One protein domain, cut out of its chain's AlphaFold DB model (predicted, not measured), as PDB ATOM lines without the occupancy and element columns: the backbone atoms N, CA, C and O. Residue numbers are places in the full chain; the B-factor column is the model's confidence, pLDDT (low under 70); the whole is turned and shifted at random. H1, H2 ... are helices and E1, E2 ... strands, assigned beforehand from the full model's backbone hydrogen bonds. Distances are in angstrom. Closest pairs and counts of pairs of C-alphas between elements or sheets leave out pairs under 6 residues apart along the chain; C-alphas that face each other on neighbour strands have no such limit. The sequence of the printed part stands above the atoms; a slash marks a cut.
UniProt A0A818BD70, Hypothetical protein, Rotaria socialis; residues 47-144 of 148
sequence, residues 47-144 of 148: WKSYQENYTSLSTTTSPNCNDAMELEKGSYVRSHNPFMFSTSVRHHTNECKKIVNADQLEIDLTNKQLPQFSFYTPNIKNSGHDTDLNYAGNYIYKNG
ATOM      1  N   TRP A  47     258.633 208.886 184.244       97.62
ATOM      2  CA  TRP A  47     258.170 209.604 183.064       97.62
ATOM      3  C   TRP A  47     256.645 209.712 183.024       97.62
ATOM      4  O   TRP A  47     255.942 208.835 183.536       97.62
ATOM      5  N   LYS A  48     256.135 210.795 182.433       97.25
ATOM      6  CA  LYS A  48     254.704 210.988 182.160       97.25
ATOM      7  C   LYS A  48     254.514 211.849 180.914       97.25
ATOM      8  O   LYS A  48     255.329 212.724 180.622       97.25
ATOM      9  N   SER A  49     253.427 211.588 180.198       96.19
ATOM     10  CA  SER A  49     252.990 212.375 179.053       96.19
ATOM     11  C   SER A  49     251.660 213.055 179.358       96.19
ATOM     12  O   SER A  49     250.676 212.387 179.675       96.19
ATOM     13  N   TYR A  50     251.642 214.374 179.242       96.00
ATOM     14  CA  TYR A  50     250.522 215.265 179.503       96.00
ATOM     15  C   TYR A  50     249.944 215.726 178.167       96.00
ATOM     16  O   TYR A  50     250.565 216.495 177.439       96.00
ATOM     17  N   GLN A  51     248.772 215.211 177.819       96.12
ATOM     18  CA  GLN A  51     248.161 215.390 176.507       96.12
ATOM     19  C   GLN A  51     246.860 216.178 176.672       96.12
ATOM     20  O   GLN A  51     245.915 215.711 177.313       96.12
ATOM     21  N   GLU A  52     246.802 217.397 176.144       94.75
ATOM     22  CA  GLU A  52     245.620 218.244 176.297       94.75
ATOM     23  C   GLU A  52     244.407 217.623 175.595       94.75
ATOM     24  O   GLU A  52     244.488 217.160 174.459       94.75
ATOM     25  N   ASN A  53     243.278 217.589 176.309       95.12
ATOM     26  CA  ASN A  53     242.036 216.926 175.898       95.12
ATOM     27  C   ASN A  53     242.155 215.416 175.620       95.12
ATOM     28  O   ASN A  53     241.247 214.834 175.030       95.12
ATOM     29  N   TYR A  54     243.222 214.752 176.072       95.50
ATOM     30  CA  TYR A  54     243.279 213.296 176.047       95.50
ATOM     31  C   TYR A  54     242.368 212.694 177.121       95.50
ATOM     32  O   TYR A  54     242.446 213.055 178.299       95.50
ATOM     33  N   THR A  55     241.544 211.728 176.722       92.75
ATOM     34  CA  THR A  55     240.681 210.955 177.621       92.75
ATOM     35  C   THR A  55     241.150 209.510 177.624       92.75
ATOM     36  O   THR A  55     240.958 208.783 176.650       92.75
ATOM     37  N   SER A  56     241.777 209.083 178.719       85.44
ATOM     38  CA  SER A  56     242.270 207.711 178.847       85.44
ATOM     39  C   SER A  56     241.118 206.703 178.933       85.44
ATOM     40  O   SER A  56     240.162 206.907 179.678       85.44
ATOM     41  N   LEU A  57     241.240 205.588 178.207       81.44
ATOM     42  CA  LEU A  57     240.394 204.397 178.370       81.44
ATOM     43  C   LEU A  57     241.043 203.343 179.281       81.44
ATOM     44  O   LEU A  57     240.448 202.292 179.529       81.44
ATOM     45  N   SER A  58     242.263 203.605 179.762       72.62
ATOM     46  CA  SER A  58     243.025 202.633 180.536       72.62
ATOM     47  C   SER A  58     242.497 202.562 181.967       72.62
ATOM     48  O   SER A  58     242.807 203.408 182.808       72.62
ATOM     49  N   THR A  59     241.757 201.504 182.272       68.12
ATOM     50  CA  THR A  59     241.298 201.171 183.624       68.12
ATOM     51  C   THR A  59     242.076 199.970 184.169       68.12
ATOM     52  O   THR A  59     243.012 199.461 183.555       68.12
ATOM     53  N   THR A  60     241.727 199.488 185.363       62.72
ATOM     54  CA  THR A  60     242.223 198.186 185.841       62.72
ATOM     55  C   THR A  60     241.694 197.012 185.008       62.72
ATOM     56  O   THR A  60     242.310 195.952 185.024       62.72
ATOM     57  N   THR A  61     240.591 197.198 184.272       62.59
ATOM     58  CA  THR A  61     239.907 196.164 183.475       62.59
ATOM     59  C   THR A  61     240.052 196.349 181.962       62.59
ATOM     60  O   THR A  61     239.801 195.413 181.211       62.59
ATOM     61  N   SER A  62     240.492 197.526 181.511       67.31
ATOM     62  CA  SER A  62     240.825 197.848 180.125       67.31
ATOM     63  C   SER A  62     242.286 198.297 180.085       67.31
ATOM     64  O   SER A  62     242.578 199.422 180.480       67.31
ATOM     65  N   PRO A  63     243.226 197.429 179.680       67.75
ATOM     66  CA  PRO A  63     244.659 197.703 179.789       67.75
ATOM     67  C   PRO A  63     245.189 198.673 178.723       67.75
ATOM     68  O   PRO A  63     246.332 199.118 178.809       67.75
ATOM     69  N   ASN A  64     244.382 198.964 177.703       79.75
ATOM     70  CA  ASN A  64     244.827 199.665 176.509       79.75
ATOM     71  C   ASN A  64     244.617 201.171 176.622       79.75
ATOM     72  O   ASN A  64     243.669 201.658 177.246       79.75
ATOM     73  N   CYS A  65     245.487 201.904 175.937       89.81
ATOM     74  CA  CYS A  65     245.307 203.333 175.745       89.81
ATOM     75  C   CYS A  65     244.106 203.644 174.876       89.81
ATOM     76  O   CYS A  65     243.650 202.812 174.095       89.81
ATOM     77  N   ASN A  66     243.632 204.883 174.992       91.06
ATOM     78  CA  ASN A  66     242.761 205.427 173.975       91.06
ATOM     79  C   ASN A  66     243.611 205.731 172.737       91.06
ATOM     80  O   ASN A  66     244.382 206.687 172.729       91.06
ATOM     81  N   ASP A  67     243.524 204.883 171.718       89.31
ATOM     82  CA  ASP A  67     244.316 205.008 170.496       89.31
ATOM     83  C   ASP A  67     243.525 205.590 169.318       89.31
ATOM     84  O   ASP A  67     243.963 205.487 168.170       89.31
ATOM     85  N   ALA A  68     242.400 206.253 169.607       91.50
ATOM     86  CA  ALA A  68     241.667 207.041 168.630       91.50
ATOM     87  C   ALA A  68     242.582 208.091 167.976       91.50
ATOM     88  O   ALA A  68     243.378 208.752 168.649       91.50
ATOM     89  N   MET A  69     242.462 208.248 166.654       91.81
ATOM     90  CA  MET A  69     243.254 209.222 165.889       91.81
ATOM     91  C   MET A  69     242.945 210.667 166.296       91.81
ATOM     92  O   MET A  69     243.849 211.500 166.302       91.81
ATOM     93  N   GLU A  70     241.698 210.938 166.671       92.12
ATOM     94  CA  GLU A  70     241.198 212.206 167.197       92.12
ATOM     95  C   GLU A  70     240.063 211.889 168.185       92.12
ATOM     96  O   GLU A  70     239.310 210.938 167.962       92.12
ATOM     97  N   LEU A  71     239.957 212.641 169.286       90.12
ATOM     98  CA  LEU A  71     238.887 212.442 170.279       90.12
ATOM     99  C   LEU A  71     237.680 213.338 170.021       90.12
ATOM    100  O   LEU A  71     236.542 212.879 170.063       90.12
ATOM    101  N   GLU A  72     237.939 214.601 169.709       90.50
ATOM    102  CA  GLU A  72     236.942 215.584 169.292       90.50
ATOM    103  C   GLU A  72     237.551 216.522 168.254       90.50
ATOM    104  O   GLU A  72     238.754 216.792 168.294       90.50
ATOM    105  N   LYS A  73     236.718 217.074 167.363       86.19
ATOM    106  CA  LYS A  73     237.186 217.966 166.301       86.19
ATOM    107  C   LYS A  73     237.960 219.153 166.873       86.19
ATOM    108  O   LYS A  73     237.391 220.011 167.554       86.19
ATOM    109  N   GLY A  74     239.228 219.267 166.499       83.06
ATOM    110  CA  GLY A  74     240.050 220.392 166.925       83.06
ATOM    111  C   GLY A  74     240.595 220.246 168.353       83.06
ATOM    112  O   GLY A  74     240.807 221.268 169.009       83.06
ATOM    113  N   SER A  75     240.777 219.010 168.835       92.00
ATOM    114  CA  SER A  75     241.290 218.688 170.175       92.00
ATOM    115  C   SER A  75     242.585 217.847 170.118       92.00
ATOM    116  O   SER A  75     243.518 218.192 169.388       92.00
ATOM    117  N   TYR A  76     242.678 216.786 170.923       94.69
ATOM    118  CA  TYR A  76     243.745 215.792 170.903       94.69
ATOM    119  C   TYR A  76     243.815 215.081 169.549       94.69
ATOM    120  O   TYR A  76     242.797 214.594 169.049       94.69
ATOM    121  N   VAL A  77     245.033 214.924 169.025       94.25
ATOM    122  CA  VAL A  77     245.324 214.090 167.854       94.25
ATOM    123  C   VAL A  77     246.451 213.107 168.160       94.25
ATOM    124  O   VAL A  77     247.491 213.468 168.714       94.25
ATOM    125  N   ARG A  78     246.275 211.843 167.763       94.06
ATOM    126  CA  ARG A  78     247.248 210.767 168.013       94.06
ATOM    127  C   ARG A  78     248.607 211.035 167.372       94.06
ATOM    128  O   ARG A  78     249.625 210.640 167.927       94.06
ATOM    129  N   SER A  79     248.631 211.702 166.220       92.50
ATOM    130  CA  SER A  79     249.858 212.034 165.486       92.50
ATOM    131  C   SER A  79     250.815 212.942 166.271       92.50
ATOM    132  O   SER A  79     252.003 212.968 165.955       92.50
ATOM    133  N   HIS A  80     250.326 213.655 167.295       93.19
ATOM    134  CA  HIS A  80     251.134 214.510 168.174       93.19
ATOM    135  C   HIS A  80     251.556 213.815 169.477       93.19
ATOM    136  O   HIS A  80     252.363 214.355 170.230       93.19
ATOM    137  N   ASN A  81     251.045 212.609 169.740       94.69
ATOM    138  CA  ASN A  81     251.390 211.819 170.912       94.69
ATOM    139  C   ASN A  81     252.361 210.692 170.519       94.69
ATOM    140  O   ASN A  81     251.919 209.592 170.168       94.69
ATOM    141  N   PRO A  82     253.685 210.919 170.594       93.56
ATOM    142  CA  PRO A  82     254.675 209.957 170.120       93.56
ATOM    143  C   PRO A  82     254.572 208.603 170.833       93.56
ATOM    144  O   PRO A  82     254.789 207.553 170.233       93.56
ATOM    145  N   PHE A  83     254.177 208.603 172.107       94.50
ATOM    146  CA  PHE A  83     254.115 207.393 172.922       94.50
ATOM    147  C   PHE A  83     253.032 206.416 172.453       94.50
ATOM    148  O   PHE A  83     253.145 205.223 172.716       94.50
ATOM    149  N   MET A  84     252.028 206.881 171.697       93.50
ATOM    150  CA  MET A  84     251.018 205.999 171.096       93.50
ATOM    151  C   MET A  84     251.567 205.129 169.970       93.50
ATOM    152  O   MET A  84     250.937 204.127 169.614       93.50
ATOM    153  N   PHE A  85     252.716 205.494 169.401       93.50
ATOM    154  CA  PHE A  85     253.365 204.711 168.357       93.50
ATOM    155  C   PHE A  85     254.059 203.478 168.934       93.50
ATOM    156  O   PHE A  85     254.128 202.462 168.251       93.50
ATOM    157  N   SER A  86     254.530 203.530 170.182       94.00
ATOM    158  CA  SER A  86     255.194 202.387 170.805       94.00
ATOM    159  C   SER A  86     254.182 201.358 171.303       94.00
ATOM    160  O   SER A  86     253.332 201.650 172.151       94.00
ATOM    161  N   THR A  87     254.304 200.117 170.839       92.81
ATOM    162  CA  THR A  87     253.536 198.995 171.397       92.81
ATOM    163  C   THR A  87     253.972 198.648 172.822       92.81
ATOM    164  O   THR A  87     253.136 198.185 173.603       92.81
ATOM    165  N   SER A  88     255.223 198.948 173.209       92.06
ATOM    166  CA  SER A  88     255.697 198.784 174.591       92.06
ATOM    167  C   SER A  88     254.970 199.717 175.564       92.06
ATOM    168  O   SER A  88     254.828 199.384 176.736       92.06
ATOM    169  N   VAL A  89     254.389 200.813 175.071       93.06
ATOM    170  CA  VAL A  89     253.502 201.684 175.853       93.06
ATOM    171  C   VAL A  89     252.039 201.284 175.686       93.06
ATOM    172  O   VAL A  89     251.349 200.999 176.663       93.06
ATOM    173  N   ARG A  90     251.551 201.244 174.440       89.81
ATOM    174  CA  ARG A  90     250.114 201.172 174.130       89.81
ATOM    175  C   ARG A  90     249.423 199.896 174.618       89.81
ATOM    176  O   ARG A  90     248.226 199.938 174.902       89.81
ATOM    177  N   HIS A  91     250.158 198.788 174.715       87.69
ATOM    178  CA  HIS A  91     249.630 197.482 175.127       87.69
ATOM    179  C   HIS A  91     249.981 197.091 176.569       87.69
ATOM    180  O   HIS A  91     249.688 195.972 176.987       87.69
ATOM    181  N   HIS A  92     250.570 198.001 177.351       88.69
ATOM    182  CA  HIS A  92     250.922 197.749 178.747       88.69
ATOM    183  C   HIS A  92     250.211 198.739 179.667       88.69
ATOM    184  O   HIS A  92     250.528 199.926 179.682       88.69
ATOM    185  N   THR A  93     249.301 198.241 180.509       87.06
ATOM    186  CA  THR A  93     248.451 199.063 181.392       87.06
ATOM    187  C   THR A  93     249.231 200.078 182.222       87.06
ATOM    188  O   THR A  93     248.799 201.215 182.388       87.06
ATOM    189  N   ASN A  94     250.378 199.675 182.772       89.94
ATOM    190  CA  ASN A  94     251.174 200.543 183.641       89.94
ATOM    191  C   ASN A  94     251.837 201.686 182.868       89.94
ATOM    192  O   ASN A  94     251.926 202.791 183.392       89.94
ATOM    193  N   GLU A  95     252.259 201.436 181.629       92.38
ATOM    194  CA  GLU A  95     252.834 202.463 180.761       92.38
ATOM    195  C   GLU A  95     251.737 203.363 180.206       92.38
ATOM    196  O   GLU A  95     251.856 204.584 180.216       92.38
ATOM    197  N   CYS A  96     250.609 202.772 179.826       92.62
ATOM    198  CA  CYS A  96     249.476 203.518 179.325       92.62
ATOM    199  C   CYS A  96     248.901 204.512 180.347       92.62
ATOM    200  O   CYS A  96     248.555 205.640 179.997       92.62
ATOM    201  N   LYS A  97     248.858 204.138 181.632       93.12
ATOM    202  CA  LYS A  97     248.449 205.032 182.730       93.12
ATOM    203  C   LYS A  97     249.353 206.258 182.898       93.12
ATOM    204  O   LYS A  97     248.948 207.203 183.569       93.12
ATOM    205  N   LYS A  98     250.556 206.260 182.312       95.06
ATOM    206  CA  LYS A  98     251.460 207.423 182.290       95.06
ATOM    207  C   LYS A  98     251.120 208.403 181.162       95.06
ATOM    208  O   LYS A  98     251.716 209.472 181.102       95.06
ATOM    209  N   ILE A  99     250.170 208.073 180.286       95.69
ATOM    210  CA  ILE A  99     249.591 209.008 179.323       95.69
ATOM    211  C   ILE A  99     248.303 209.557 179.928       95.69
ATOM    212  O   ILE A  99     247.319 208.835 180.101       95.69
ATOM    213  N   VAL A 100     248.321 210.835 180.285       95.38
ATOM    214  CA  VAL A 100     247.264 211.484 181.063       95.38
ATOM    215  C   VAL A 100     246.756 212.732 180.358       95.38
ATOM    216  O   VAL A 100     247.408 213.270 179.462       95.38
ATOM    217  N   ASN A 101     245.586 213.204 180.783       95.44
ATOM    218  CA  ASN A 101     245.126 214.531 180.406       95.44
ATOM    219  C   ASN A 101     246.103 215.600 180.934       95.44
ATOM    220  O   ASN A 101     246.658 215.446 182.025       95.44
ATOM    221  N   ALA A 102     246.297 216.676 180.173       94.38
ATOM    222  CA  ALA A 102     247.143 217.803 180.557       94.38
ATOM    223  C   ALA A 102     246.799 218.426 181.923       94.38
ATOM    224  O   ALA A 102     247.718 218.875 182.604       94.38
ATOM    225  N   ASP A 103     245.538 218.381 182.365       93.38
ATOM    226  CA  ASP A 103     245.111 218.890 183.681       93.38
ATOM    227  C   ASP A 103     245.858 218.219 184.852       93.38
ATOM    228  O   ASP A 103     246.022 218.803 185.925       93.38
ATOM    229  N   GLN A 104     246.374 217.001 184.645       95.81
ATOM    230  CA  GLN A 104     247.170 216.283 185.641       95.81
ATOM    231  C   GLN A 104     248.514 216.967 185.936       95.81
ATOM    232  O   GLN A 104     249.085 216.731 187.001       95.81
ATOM    233  N   LEU A 105     249.027 217.802 185.026       94.00
ATOM    234  CA  LEU A 105     250.304 218.489 185.213       94.00
ATOM    235  C   LEU A 105     250.275 219.382 186.458       94.00
ATOM    236  O   LEU A 105     251.146 219.258 187.316       94.00
ATOM    237  N   GLU A 106     249.249 220.224 186.592       92.25
ATOM    238  CA  GLU A 106     249.110 221.148 187.726       92.25
ATOM    239  C   GLU A 106     248.956 220.394 189.056       92.25
ATOM    240  O   GLU A 106     249.534 220.769 190.081       92.25
ATOM    241  N   ILE A 107     248.226 219.274 189.023       95.56
ATOM    242  CA  ILE A 107     248.051 218.382 190.174       95.56
ATOM    243  C   ILE A 107     249.402 217.794 190.598       95.56
ATOM    244  O   ILE A 107     249.747 217.821 191.781       95.56
ATOM    245  N   ASP A 108     250.181 217.272 189.650       96.12
ATOM    246  CA  ASP A 108     251.490 216.680 189.934       96.12
ATOM    247  C   ASP A 108     252.485 217.723 190.450       96.12
ATOM    248  O   ASP A 108     253.242 217.445 191.380       96.12
ATOM    249  N   LEU A 109     252.475 218.932 189.890       93.00
ATOM    250  CA  LEU A 109     253.325 220.036 190.333       93.00
ATOM    251  C   LEU A 109     253.007 220.454 191.765       93.00
ATOM    252  O   LEU A 109     253.905 220.488 192.611       93.00
ATOM    253  N   THR A 110     251.727 220.695 192.057       95.50
ATOM    254  CA  THR A 110     251.258 221.080 193.395       95.50
ATOM    255  C   THR A 110     251.612 220.012 194.431       95.50
ATOM    256  O   THR A 110     252.069 220.327 195.532       95.50
ATOM    257  N   ASN A 111     251.481 218.736 194.060       97.44
ATOM    258  CA  ASN A 111     251.783 217.604 194.934       97.44
ATOM    259  C   ASN A 111     253.273 217.227 194.984       97.44
ATOM    260  O   ASN A 111     253.626 216.289 195.700       97.44
ATOM    261  N   LYS A 112     254.155 217.932 194.260       96.25
ATOM    262  CA  LYS A 112     255.592 217.613 194.139       96.25
ATOM    263  C   LYS A 112     255.852 216.194 193.602       96.25
ATOM    264  O   LYS A 112     256.760 215.502 194.056       96.25
ATOM    265  N   GLN A 113     255.040 215.768 192.638       96.75
ATOM    266  CA  GLN A 113     255.062 214.454 191.984       96.75
ATOM    267  C   GLN A 113     255.422 214.528 190.492       96.75
ATOM    268  O   GLN A 113     255.170 213.577 189.749       96.75
ATOM    269  N   LEU A 114     256.003 215.644 190.036       95.25
ATOM    270  CA  LEU A 114     256.442 215.785 188.650       95.25
ATOM    271  C   LEU A 114     257.482 214.696 188.308       95.25
ATOM    272  O   LEU A 114     258.428 214.495 189.079       95.25
ATOM    273  N   PRO A 115     257.333 213.976 187.183       96.62
ATOM    274  CA  PRO A 115     258.296 212.962 186.785       96.62
ATOM    275  C   PRO A 115     259.596 213.606 186.292       96.62
ATOM    276  O   PRO A 115     259.623 214.757 185.855       96.62
ATOM    277  N   GLN A 116     260.675 212.828 186.302       97.12
ATOM    278  CA  GLN A 116     261.983 213.269 185.809       97.12
ATOM    279  C   GLN A 116     261.957 213.583 184.307       97.12
ATOM    280  O   GLN A 116     262.619 214.517 183.866       97.12
ATOM    281  N   PHE A 117     261.182 212.822 183.531       96.69
ATOM    282  CA  PHE A 117     260.890 213.109 182.132       96.69
ATOM    283  C   PHE A 117     259.412 213.479 181.971       96.69
ATOM    284  O   PHE A 117     258.523 212.644 182.146       96.69
ATOM    285  N   SER A 118     259.145 214.737 181.627       95.56
ATOM    286  CA  SER A 118     257.796 215.243 181.362       95.56
ATOM    287  C   SER A 118     257.669 215.603 179.891       95.56
ATOM    288  O   SER A 118     258.479 216.372 179.380       95.56
ATOM    289  N   PHE A 119     256.641 215.087 179.222       95.31
ATOM    290  CA  PHE A 119     256.311 215.493 177.860       95.31
ATOM    291  C   PHE A 119     254.926 216.114 177.827       95.31
ATOM    292  O   PHE A 119     253.970 215.481 178.263       95.31
ATOM    293  N   TYR A 120     254.809 217.333 177.314       94.06
ATOM    294  CA  TYR A 120     253.536 218.031 177.218       94.06
ATOM    295  C   TYR A 120     253.162 218.262 175.763       94.06
ATOM    296  O   TYR A 120     254.004 218.621 174.940       94.06
ATOM    297  N   THR A 121     251.887 218.087 175.441       93.38
ATOM    298  CA  THR A 121     251.364 218.320 174.099       93.38
ATOM    299  C   THR A 121     250.062 219.104 174.189       93.38
ATOM    300  O   THR A 121     249.069 218.562 174.683       93.38
ATOM    301  N   PRO A 122     250.046 220.363 173.713       93.31
ATOM    302  CA  PRO A 122     248.807 221.104 173.533       93.31
ATOM    303  C   PRO A 122     247.922 220.426 172.486       93.31
ATOM    304  O   PRO A 122     248.401 219.713 171.600       93.31
ATOM    305  N   ASN A 123     246.627 220.708 172.534       93.25
ATOM    306  CA  ASN A 123     245.700 220.271 171.503       93.25
ATOM    307  C   ASN A 123     246.004 220.972 170.163       93.25
ATOM    308  O   ASN A 123     246.783 221.930 170.082       93.25
ATOM    309  N   ILE A 124     245.378 220.515 169.077       91.19
ATOM    310  CA  ILE A 124     245.666 221.017 167.724       91.19
ATOM    311  C   ILE A 124     245.460 222.540 167.580       91.19
ATOM    312  O   ILE A 124     246.193 223.192 166.837       91.19
ATOM    313  N   LYS A 125     244.546 223.146 168.351       92.19
ATOM    314  CA  LYS A 125     244.327 224.601 168.346       92.19
ATOM    315  C   LYS A 125     245.401 225.345 169.127       92.19
ATOM    316  O   LYS A 125     245.973 226.299 168.611       92.19
ATOM    317  N   ASN A 126     245.690 224.911 170.348       91.25
ATOM    318  CA  ASN A 126     246.649 225.549 171.249       91.25
ATOM    319  C   ASN A 126     248.103 225.350 170.796       91.25
ATOM    320  O   ASN A 126     248.969 226.148 171.143       91.25
ATOM    321  N   SER A 127     248.364 224.333 169.971       87.38
ATOM    322  CA  SER A 127     249.662 224.121 169.316       87.38
ATOM    323  C   SER A 127     249.946 225.102 168.168       87.38
ATOM    324  O   SER A 127     251.076 225.159 167.687       87.38
ATOM    325  N   GLY A 128     248.941 225.861 167.713       88.75
ATOM    326  CA  GLY A 128     249.061 226.764 166.565       88.75
ATOM    327  C   GLY A 128     248.893 226.086 165.201       88.75
ATOM    328  O   GLY A 128     249.028 226.763 164.188       88.75
ATOM    329  N   HIS A 129     248.602 224.779 165.153       87.50
ATOM    330  CA  HIS A 129     248.476 224.024 163.899       87.50
ATOM    331  C   HIS A 129     247.248 224.453 163.079       87.50
ATOM    332  O   HIS A 129     247.369 224.749 161.895       87.50
ATOM    333  N   ASP A 130     246.082 224.530 163.730       88.88
ATOM    334  CA  ASP A 130     244.801 224.914 163.106       88.88
ATOM    335  C   ASP A 130     244.388 226.358 163.446       88.88
ATOM    336  O   ASP A 130     243.251 226.779 163.216       88.88
ATOM    337  N   THR A 131     245.299 227.111 164.060       91.50
ATOM    338  CA  THR A 131     245.103 228.508 164.457       91.50
ATOM    339  C   THR A 131     246.291 229.345 163.973       91.50
ATOM    340  O   THR A 131     246.637 229.292 162.796       91.50
ATOM    341  N   ASP A 132     246.897 230.148 164.847       91.06
ATOM    342  CA  ASP A 132     248.054 230.973 164.539       91.06
ATOM    343  C   ASP A 132     248.986 231.128 165.753       91.06
ATOM    344  O   ASP A 132     248.709 230.685 166.875       91.06
ATOM    345  N   LEU A 133     250.120 231.787 165.516       90.69
ATOM    346  CA  LEU A 133     251.128 232.056 166.537       90.69
ATOM    347  C   LEU A 133     250.616 232.954 167.669       90.69
ATOM    348  O   LEU A 133     251.094 232.827 168.793       90.69
ATOM    349  N   ASN A 134     249.655 233.846 167.409       92.81
ATOM    350  CA  ASN A 134     249.089 234.692 168.459       92.81
ATOM    351  C   ASN A 134     248.210 233.858 169.394       92.81
ATOM    352  O   ASN A 134     248.259 234.039 170.609       92.81
ATOM    353  N   TYR A 135     247.420 232.936 168.848       92.50
ATOM    354  CA  TYR A 135     246.589 232.020 169.616       92.50
ATOM    355  C   TYR A 135     247.450 231.109 170.498       92.50
ATOM    356  O   TYR A 135     247.275 231.093 171.720       92.50
ATOM    357  N   ALA A 136     248.441 230.437 169.904       90.69
ATOM    358  CA  ALA A 136     249.383 229.582 170.627       90.69
ATOM    359  C   ALA A 136     250.219 230.369 171.654       90.69
ATOM    360  O   ALA A 136     250.376 229.946 172.800       90.69
ATOM    361  N   GLY A 137     250.705 231.558 171.284       89.56
ATOM    362  CA  GLY A 137     251.477 232.429 172.172       89.56
ATOM    363  C   GLY A 137     250.670 232.906 173.379       89.56
ATOM    364  O   GLY A 137     251.158 232.858 174.508       89.56
ATOM    365  N   ASN A 138     249.407 233.292 173.175       91.19
ATOM    366  CA  ASN A 138     248.504 233.654 174.266       91.19
ATOM    367  C   ASN A 138     248.205 232.466 175.188       91.19
ATOM    368  O   ASN A 138     248.100 232.652 176.401       91.19
ATOM    369  N   TYR A 139     248.057 231.262 174.631       90.31
ATOM    370  CA  TYR A 139     247.861 230.046 175.415       90.31
ATOM    371  C   TYR A 139     249.064 229.763 176.323       90.31
ATOM    372  O   TYR A 139     248.899 229.604 177.533       90.31
ATOM    373  N   ILE A 140     250.272 229.773 175.759       87.50
ATOM    374  CA  ILE A 140     251.523 229.564 176.499       87.50
ATOM    375  C   ILE A 140     251.698 230.630 177.587       87.50
ATOM    376  O   ILE A 140     251.954 230.298 178.744       87.50
ATOM    377  N   TYR A 141     251.491 231.905 177.244       86.88
ATOM    378  CA  TYR A 141     251.624 233.018 178.183       86.88
ATOM    379  C   TYR A 141     250.673 232.894 179.381       86.88
ATOM    380  O   TYR A 141     251.081 233.116 180.517       86.88
ATOM    381  N   LYS A 142     249.410 232.515 179.140       85.94
ATOM    382  CA  LYS A 142     248.402 232.373 180.202       85.94
ATOM    383  C   LYS A 142     248.684 231.212 181.147       85.94
ATOM    384  O   LYS A 142     248.414 231.339 182.335       85.94
ATOM    385  N   ASN A 143     249.183 230.096 180.620       80.38
ATOM    386  CA  ASN A 143     249.416 228.897 181.420       80.38
ATOM    387  C   ASN A 143     250.813 228.871 182.064       80.38
ATOM    388  O   ASN A 143     251.058 228.046 182.931       80.38
ATOM    389  N   GLY A 144     251.721 229.780 181.686       65.62
ATOM    390  CA  GLY A 144     253.029 229.928 182.332       65.62
ATOM    391  C   GLY A 144     254.047 228.832 181.991       65.62
ATOM    392  O   GLY A 144     255.101 228.770 182.623       65.62
TER     393      GLY A 144
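This is residues 47 to 144 of the 148 residues of the protein "Hypothetical protein" of Rotaria socialis (UniProt A0A818BD70). A small parallel sheet of three strands, E2, E1 and E3, lies near the middle, with the short helices H2 and H3 toward one end of the longest axis and the helix H5 at the other end. Helix H4 starts near the sheet and leads away from it, and residues 107 to 112 stick out, while residues 52 to 81 make a long stretch with no named element. The printed part has 98 residues, with five named helices and three named strands in the order E1 H1 H2 H3 E2 H4 E3 H5; the class is mixed, helices and strands, with 43 residues in named elements, under half. The whole is compact, with a radius of gyration of the C-alphas of 13.7 A and spans of 41 by 32 by 18 A.

The sheet has E1, residues 47 to 51, as its inner strand, with the edge strands E2, residues 99 to 101, and E3, residues 117 to 121. E1 and E3 are parallel at 9 degrees, with N 50 and O 119 2.8 A apart, within hydrogen-bond range. E2 and E1 are parallel at 41 degrees, with N 100 and O 49 within hydrogen-bond range at 2.9 A. H1, residues 82 to 85, only grazes the sheet with its residues 82 to 84; the closest C-alphas of E1 and H1 are those of Ser 49 and Phe 83, 8.0 A apart. H1 and H2, residues 87 to 90, only just touch, only at the corner, with 3 pairs of C-alphas within 8 A, the closest Met 84 and Arg 90 at 5.8 A. H2 and H3, residues 93 to 96, touch only at the corner, the closest C-alphas being those of Val 89 and Glu 95, 5.0 A apart. E1, these three helices and E2 form a strand-helix-strand unit, two parallel neighbour strands with helices between. H4, residues 104 to 110, only grazes the sheet with residues 104 to 105; the C-alphas of Tyr 50 and Leu 105, the closest of E1 and H4, are 6.6 A apart. E2, H4 and E3 form a split unit, with E1 between its strands, and its crossover is right-handed. H5, residues 133 to 143, is not on the sheet and touches no helix. Every O i to N i+4 pair is within hydrogen-bond range in H4 and H5; H1, H2 and H3 are too short for such a pair.

E1 begins at C-alpha 47 (258.170, 209.604, 183.064) and is 13.3 A long; E3 is 13.5 A long. H4, 10.0 A long, begins at C-alpha 104 (247.170, 216.283, 185.641). H5, 15.3 A long, ends at C-alpha 143 (249.416, 228.897, 181.420).

The two C-alphas farthest apart are those of Thr 61 and Asn 134, at 42.4 A. The printed part has no cut. The links E1 to H1 and E3 to H5 are long. The mean pLDDT of the printed part is 90.4; residues 59 to 63 and residue 144 are under 70.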